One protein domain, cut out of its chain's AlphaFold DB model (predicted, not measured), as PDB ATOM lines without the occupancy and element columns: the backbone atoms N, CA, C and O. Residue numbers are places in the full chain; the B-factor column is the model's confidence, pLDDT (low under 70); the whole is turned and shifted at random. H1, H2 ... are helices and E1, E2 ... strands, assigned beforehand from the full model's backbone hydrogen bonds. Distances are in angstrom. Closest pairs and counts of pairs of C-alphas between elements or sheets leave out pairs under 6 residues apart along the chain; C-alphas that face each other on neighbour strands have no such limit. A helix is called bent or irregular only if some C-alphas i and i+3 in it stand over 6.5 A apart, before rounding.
ATOM      1  N   GLU A 361      -9.059 -55.493 -13.406       80.69
ATOM      2  CA  GLU A 361      -9.887 -54.624 -14.256       80.69
ATOM      3  C   GLU A 361      -9.478 -53.149 -14.139       80.69
ATOM      4  O   GLU A 361     -10.282 -52.246 -14.361       80.69
ATOM      5  N   HIS A 362      -8.216 -52.888 -13.788       83.00
ATOM      6  CA  HIS A 362      -7.723 -51.521 -13.693       83.00
ATOM      7  C   HIS A 362      -7.613 -50.894 -15.083       83.00
ATOM      8  O   HIS A 362      -6.974 -51.450 -15.977       83.00
ATOM      9  N   ILE A 363      -8.215 -49.722 -15.274       78.50
ATOM     10  CA  ILE A 363      -8.197 -49.029 -16.566       78.50
ATOM     11  C   ILE A 363      -6.787 -48.506 -16.853       78.50
ATOM     12  O   ILE A 363      -6.179 -47.811 -16.036       78.50
ATOM     13  N   ALA A 364      -6.288 -48.802 -18.050       75.88
ATOM     14  CA  ALA A 364      -4.964 -48.401 -18.495       75.88
ATOM     15  C   ALA A 364      -4.783 -46.875 -18.442       75.88
ATOM     16  O   ALA A 364      -5.562 -46.108 -19.017       75.88
ATOM     17  N   GLY A 365      -3.729 -46.424 -17.760       71.00
ATOM     18  CA  GLY A 365      -3.396 -45.004 -17.635       71.00
ATOM     19  C   GLY A 365      -4.250 -44.208 -16.641       71.00
ATOM     20  O   GLY A 365      -4.021 -43.001 -16.519       71.00
ATOM     21  N   ALA A 366      -5.185 -44.845 -15.926       78.06
ATOM     22  CA  ALA A 366      -5.859 -44.240 -14.780       78.06
ATOM     23  C   ALA A 366      -4.887 -44.046 -13.601       78.06
ATOM     24  O   ALA A 366      -3.797 -44.620 -13.540       78.06
ATOM     25  N   THR A 367      -5.273 -43.200 -12.649       78.75
ATOM     26  CA  THR A 367      -4.474 -42.977 -11.439       78.75
ATOM     27  C   THR A 367      -4.586 -44.158 -10.475       78.75
ATOM     28  O   THR A 367      -5.619 -44.816 -10.355       78.75
ATOM     29  N   ARG A 368      -3.478 -44.412  -9.778       80.62
ATOM     30  CA  ARG A 368      -3.260 -45.556  -8.884       80.62
ATOM     31  C   ARG A 368      -3.136 -45.131  -7.418       80.62
ATOM     32  O   ARG A 368      -2.649 -45.898  -6.591       80.62
ATOM     33  N   GLN A 369      -3.511 -43.890  -7.095       79.44
ATOM     34  CA  GLN A 369      -3.327 -43.300  -5.762       79.44
ATOM     35  C   GLN A 369      -4.087 -44.046  -4.659       79.44
ATOM     36  O   GLN A 369      -3.652 -44.053  -3.511       79.44
ATOM     37  N   HIS A 370      -5.204 -44.690  -4.994       81.19
ATOM     38  CA  HIS A 370      -6.018 -45.455  -4.048       81.19
ATOM     39  C   HIS A 370      -5.463 -46.848  -3.725       81.19
ATOM     40  O   HIS A 370      -6.046 -47.559  -2.907       81.19
ATOM     41  N   TRP A 371      -4.376 -47.279  -4.369       85.44
ATOM     42  CA  TRP A 371      -3.786 -48.587  -4.107       85.44
ATOM     43  C   TRP A 371      -3.163 -48.647  -2.707       85.44
ATOM     44  O   TRP A 371      -2.526 -47.695  -2.258       85.44
ATOM     45  N   GLN A 372      -3.323 -49.787  -2.022       72.31
ATOM     46  CA  GLN A 372      -3.098 -49.935  -0.571       72.31
ATOM     47  C   GLN A 372      -1.694 -49.522  -0.101       72.31
ATOM     48  O   GLN A 372      -1.518 -49.143   1.056       72.31
ATOM     49  N   LYS A 373      -0.700 -49.577  -0.989       72.31
ATOM     50  CA  LYS A 373       0.677 -49.169  -0.709       72.31
ATOM     51  C   LYS A 373       1.226 -48.242  -1.797       72.31
ATOM     52  O   LYS A 373       2.371 -48.399  -2.192       72.31
ATOM     53  N   HIS A 374       0.454 -47.324  -2.372       69.62
ATOM     54  CA  HIS A 374       1.004 -46.432  -3.404       69.62
ATOM     55  C   HIS A 374       2.252 -45.675  -2.889       69.62
ATOM     56  O   HIS A 374       2.183 -44.969  -1.888       69.62
ATOM     57  N   ASP A 375       3.399 -45.870  -3.546       74.19
ATOM     58  CA  ASP A 375       4.699 -45.294  -3.179       74.19
ATOM     59  C   ASP A 375       5.365 -44.604  -4.380       74.19
ATOM     60  O   ASP A 375       4.874 -44.665  -5.510       74.19
ATOM     61  N   ASN A 376       6.509 -43.952  -4.153       75.62
ATOM     62  CA  ASN A 376       7.232 -43.221  -5.201       75.62
ATOM     63  C   ASN A 376       7.670 -44.122  -6.372       75.62
ATOM     64  O   ASN A 376       7.743 -43.664  -7.516       75.62
ATOM     65  N   ILE A 377       7.932 -45.407  -6.113       74.81
ATOM     66  CA  ILE A 377       8.284 -46.393  -7.145       74.81
ATOM     67  C   ILE A 377       7.058 -46.685  -8.018       74.81
ATOM     68  O   ILE A 377       7.129 -46.638  -9.247       74.81
ATOM     69  N   SER A 378       5.907 -46.913  -7.385       73.56
ATOM     70  CA  SER A 378       4.622 -47.112  -8.059       73.56
ATOM     71  C   SER A 378       4.220 -45.891  -8.881       73.56
ATOM     72  O   SER A 378       3.705 -46.053  -9.990       73.56
ATOM     73  N   LEU A 379       4.489 -44.685  -8.368       78.75
ATOM     74  CA  LEU A 379       4.276 -43.424  -9.071       78.75
ATOM     75  C   LEU A 379       5.167 -43.325 -10.315       78.75
ATOM     76  O   LEU A 379       4.651 -43.109 -11.407       78.75
ATOM     77  N   SER A 380       6.471 -43.579 -10.180       79.00
ATOM     78  CA  SER A 380       7.430 -43.541 -11.298       79.00
ATOM     79  C   SER A 380       7.052 -44.530 -12.404       79.00
ATOM     80  O   SER A 380       7.015 -44.177 -13.584       79.00
ATOM     81  N   ARG A 381       6.670 -45.757 -12.022       76.88
ATOM     82  CA  ARG A 381       6.138 -46.760 -12.955       76.88
ATOM     83  C   ARG A 381       4.845 -46.284 -13.616       76.88
ATOM     84  O   ARG A 381       4.642 -46.537 -14.795       76.88
ATOM     85  N   SER A 382       3.961 -45.614 -12.873       76.75
ATOM     86  CA  SER A 382       2.722 -45.043 -13.416       76.75
ATOM     87  C   SER A 382       2.992 -43.994 -14.480       76.75
ATOM     88  O   SER A 382       2.362 -44.035 -15.532       76.75
ATOM     89  N   THR A 383       3.949 -43.102 -14.237       81.25
ATOM     90  CA  THR A 383       4.359 -42.090 -15.212       81.25
ATOM     91  C   THR A 383       4.912 -42.740 -16.476       81.25
ATOM     92  O   THR A 383       4.500 -42.376 -17.574       81.25
ATOM     93  N   TRP A 384       5.774 -43.748 -16.331       82.62
ATOM     94  CA  TRP A 384       6.338 -44.478 -17.468       82.62
ATOM     95  C   TRP A 384       5.272 -45.227 -18.287       82.62
ATOM     96  O   TRP A 384       5.214 -45.066 -19.506       82.62
ATOM     97  N   SER A 385       4.374 -45.982 -17.638       81.06
ATOM     98  CA  SER A 385       3.253 -46.651 -18.321       81.06
ATOM     99  C   SER A 385       2.362 -45.648 -19.058       81.06
ATOM    100  O   SER A 385       1.968 -45.886 -20.196       81.06
ATOM    101  N   HIS A 386       2.081 -44.499 -18.435       82.31
ATOM    102  CA  HIS A 386       1.262 -43.456 -19.043       82.31
ATOM    103  C   HIS A 386       1.934 -42.852 -20.284       82.31
ATOM    104  O   HIS A 386       1.271 -42.668 -21.299       82.31
ATOM    105  N   GLN A 387       3.247 -42.604 -20.249       85.62
ATOM    106  CA  GLN A 387       4.005 -42.128 -21.413       85.62
ATOM    107  C   GLN A 387       3.967 -43.129 -22.575       85.62
ATOM    108  O   GLN A 387       3.739 -42.728 -23.716       85.62
ATOM    109  N   LEU A 388       4.138 -44.425 -22.290       85.31
ATOM    110  CA  LEU A 388       4.045 -45.483 -23.301       85.31
ATOM    111  C   LEU A 388       2.655 -45.553 -23.937       85.31
ATOM    112  O   LEU A 388       2.546 -45.626 -25.159       85.31
ATOM    113  N   LEU A 389       1.597 -45.499 -23.122       84.56
ATOM    114  CA  LEU A 389       0.221 -45.499 -23.617       84.56
ATOM    115  C   LEU A 389      -0.060 -44.273 -24.483       84.56
ATOM    116  O   LEU A 389      -0.625 -44.413 -25.564       84.56
ATOM    117  N   THR A 390       0.344 -43.085 -24.033       85.62
ATOM    118  CA  THR A 390       0.169 -41.848 -24.801       85.62
ATOM    119  C   THR A 390       0.891 -41.939 -26.141       85.62
ATOM    120  O   THR A 390       0.254 -41.755 -27.171       85.62
ATOM    121  N   SER A 391       2.156 -42.370 -26.158       88.62
ATOM    122  CA  SER A 391       2.904 -42.567 -27.406       88.62
ATOM    123  C   SER A 391       2.250 -43.598 -28.337       88.62
ATOM    124  O   SER A 391       2.181 -43.385 -29.547       88.62
ATOM    125  N   PHE A 392       1.731 -44.706 -27.797       87.25
ATOM    126  CA  PHE A 392       1.017 -45.712 -28.586       87.25
ATOM    127  C   PHE A 392      -0.230 -45.132 -29.267       87.25
ATOM    128  O   PHE A 392      -0.458 -45.393 -30.449       87.25
ATOM    129  N   PHE A 393      -1.017 -44.342 -28.537       87.00
ATOM    130  CA  PHE A 393      -2.243 -43.727 -29.041       87.00
ATOM    131  C   PHE A 393      -1.989 -42.562 -30.000       87.00
ATOM    132  O   PHE A 393      -2.695 -42.449 -31.001       87.00
ATOM    133  N   ASP A 394      -0.948 -41.765 -29.763       88.88
ATOM    134  CA  ASP A 394      -0.516 -40.710 -30.683       88.88
ATOM    135  C   ASP A 394      -0.094 -41.302 -32.038       88.88
ATOM    136  O   ASP A 394      -0.437 -40.768 -33.092       88.88
ATOM    137  N   ASN A 395       0.568 -42.466 -32.020       91.12
ATOM    138  CA  ASN A 395       0.939 -43.206 -33.228       91.12
ATOM    139  C   ASN A 395      -0.242 -43.956 -33.879       91.12
ATOM    140  O   ASN A 395      -0.163 -44.325 -35.050       91.12
ATOM    141  N   ASN A 396      -1.335 -44.195 -33.146       88.25
ATOM    142  CA  ASN A 396      -2.505 -44.946 -33.615       88.25
ATOM    143  C   ASN A 396      -3.819 -44.204 -33.302       88.25
ATOM    144  O   ASN A 396      -4.656 -44.711 -32.550       88.25
ATOM    145  N   PRO A 397      -4.067 -43.026 -33.905       85.44
ATOM    146  CA  PRO A 397      -5.191 -42.164 -33.531       85.44
ATOM    147  C   PRO A 397      -6.567 -42.804 -33.771       85.44
ATOM    148  O   PRO A 397      -7.526 -42.512 -33.057       85.44
ATOM    149  N   HIS A 398      -6.666 -43.738 -34.724       86.00
ATOM    150  CA  HIS A 398      -7.874 -44.530 -34.977       86.00
ATOM    151  C   HIS A 398      -8.263 -45.439 -33.793       86.00
ATOM    152  O   HIS A 398      -9.419 -45.851 -33.691       86.00
ATOM    153  N   LEU A 399      -7.328 -45.726 -32.877       81.50
ATOM    154  CA  LEU A 399      -7.564 -46.542 -31.687       81.50
ATOM    155  C   LEU A 399      -8.002 -45.731 -30.459       81.50
ATOM    156  O   LEU A 399      -8.371 -46.326 -29.448       81.50
ATOM    157  N   ASN A 400      -8.033 -44.395 -30.525       74.19
ATOM    158  CA  ASN A 400      -8.358 -43.548 -29.369       74.19
ATOM    159  C   ASN A 400      -9.727 -43.854 -28.743       74.19
ATOM    160  O   ASN A 400      -9.870 -43.820 -27.520       74.19
ATOM    161  N   GLY A 401     -10.719 -44.234 -29.556       72.56
ATOM    162  CA  GLY A 401     -12.041 -44.649 -29.070       72.56
ATOM    163  C   GLY A 401     -12.018 -45.899 -28.176       72.56
ATOM    164  O   GLY A 401     -12.948 -46.107 -27.392       72.56
ATOM    165  N   TYR A 402     -10.945 -46.697 -28.250       71.88
ATOM    166  CA  TYR A 402     -10.771 -47.938 -27.497       71.88
ATOM    167  C   TYR A 402      -9.989 -47.776 -26.193       71.88
ATOM    168  O   TYR A 402      -9.908 -48.723 -25.415       71.88
ATOM    169  N   LYS A 403      -9.461 -46.579 -25.896       68.75
ATOM    170  CA  LYS A 403      -8.667 -46.316 -24.683       68.75
ATOM    171  C   LYS A 403      -9.389 -46.713 -23.391       68.75
ATOM    172  O   LYS A 403      -8.778 -47.278 -22.495       68.75
ATOM    173  N   LYS A 404     -10.705 -46.497 -23.337       61.25
ATOM    174  CA  LYS A 404     -11.577 -46.863 -22.204       61.25
ATOM    175  C   LYS A 404     -11.800 -48.370 -22.015       61.25
ATOM    176  O   LYS A 404     -12.401 -48.762 -21.024       61.25
ATOM    177  N   PHE A 405     -11.363 -49.193 -22.965       64.75
ATOM    178  CA  PHE A 405     -11.476 -50.653 -22.922       64.75
ATOM    179  C   PHE A 405     -10.122 -51.343 -22.729       64.75
ATOM    180  O   PHE A 405     -10.060 -52.572 -22.719       64.75
ATOM    181  N   LEU A 406      -9.034 -50.576 -22.592       66.75
ATOM    182  CA  LEU A 406      -7.745 -51.131 -22.215       66.75
ATOM    183  C   LEU A 406      -7.691 -51.295 -20.701       66.75
ATOM    184  O   LEU A 406      -7.791 -50.322 -19.953       66.75
ATOM    185  N   PHE A 407      -7.479 -52.533 -20.272       63.66
ATOM    186  CA  PHE A 407      -7.227 -52.873 -18.883       63.66
ATOM    187  C   PHE A 407      -5.754 -53.240 -18.711       63.66
ATOM    188  O   PHE A 407      -5.204 -54.034 -19.475       63.66
ATOM    189  N   GLU A 408      -5.111 -52.662 -17.706       63.09
ATOM    190  CA  GLU A 408      -3.791 -53.070 -17.246       63.09
ATOM    191  C   GLU A 408      -3.986 -54.021 -16.068       63.09
ATOM    192  O   GLU A 408      -4.176 -53.583 -14.936       63.09
ATOM    193  N   GLY A 409      -3.917 -55.330 -16.315       59.44
ATOM    194  CA  GLY A 409      -3.775 -56.297 -15.229       59.44
ATOM    195  C   GLY A 409      -2.471 -56.014 -14.487       59.44
ATOM    196  O   GLY A 409      -1.390 -56.346 -14.974       59.44
ATOM    197  N   ALA A 410      -2.552 -55.346 -13.339       58.88
ATOM    198  CA  ALA A 410      -1.373 -54.878 -12.627       58.88
ATOM    199  C   ALA A 410      -1.047 -55.815 -11.468       58.88
ATOM    200  O   ALA A 410      -1.822 -55.919 -10.521       58.88
ATOM    201  N   LEU A 411       0.123 -56.457 -11.540       63.84
ATOM    202  CA  LEU A 411       0.737 -57.157 -10.419       63.84
ATOM    203  C   LEU A 411       1.805 -56.255  -9.790       63.84
ATOM    204  O   LEU A 411       2.686 -55.722 -10.474       63.84
ATOM    205  N   LEU A 412       1.720 -56.052  -8.484       62.38
ATOM    206  CA  LEU A 412       2.740 -55.387  -7.685       62.38
ATOM    207  C   LEU A 412       3.314 -56.405  -6.717       62.38
ATOM    208  O   LEU A 412       2.602 -56.831  -5.821       62.38
ATOM    209  N   MET A 413       4.579 -56.769  -6.896       67.06
ATOM    210  CA  MET A 413       5.336 -57.571  -5.937       67.06
ATOM    211  C   MET A 413       6.299 -56.648  -5.197       67.06
ATOM    212  O   MET A 413       6.954 -55.817  -5.834       67.06
ATOM    213  N   ARG A 414       6.348 -56.762  -3.873       64.62
ATOM    214  CA  ARG A 414       7.233 -55.978  -3.009       64.62
ATOM    215  C   ARG A 414       7.808 -56.825  -1.906       64.62
ATOM    216  O   ARG A 414       7.056 -57.709  -1.433       64.62
TER     217      ARG A 414
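What this domain is: This is residues 361 to 414 of the 414 residues of the protein "Chorein_N domain-containing protein" of Trichoplax adhaerens (UniProt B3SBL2). An unnamed stretch, residues 361 to 375, leads into one long helix, H1, which makes one long side of an elongated, loosely filled model; beyond a tight turn, the short helix H2 and then the strand E1 fold back toward the other end. The printed part has 54 residues, with two named helices and one named strand in the order H1, H2, E1 along the chain; the class is mostly helix, with helices holding 29 and strands 4 of the 33 residues in named elements. The whole is only just compact, close to loose, with a radius of gyration of the C-alphas of 12.0 A and spans of 36 by 20 by 16 A.

How they stand to each other: H1, residues 376 to 395, and H2, residues 397 to 405, are close but not clearly touching; their closest C-alphas, of Phe 393 and Asn 400, are 6.1 A apart. They run opposite ways at a steep tilt of 42 degrees. E1, residues 410 to 413, pairs with no named strand. It is only just apart from H1, at 8.5 A, and apart from H2. In H1 every O i to N i+4 pair is within hydrogen-bond range; in H2 0 of 5 are, and 4 of 6 O i to N i+3 pairs.

Where its parts are: H1 begins at C-alpha 376 (7.232, -43.221, -5.201) and measures 28.7 A. H2, 15.0 A, is irregular: C-alphas 398 and 401 are 7.2 A apart. E1, 9.8 A, ends at C-alpha 413 (5.336, -57.571, -5.937).

The domain as a whole: The farthest C-alphas, of His 398 and Arg 414, are 37.2 A apart. The printed part has no cut, and both links are tight. Residues 394 to 399 stand free. Residue 374 and residues 403 to 414 have pLDDT under 70.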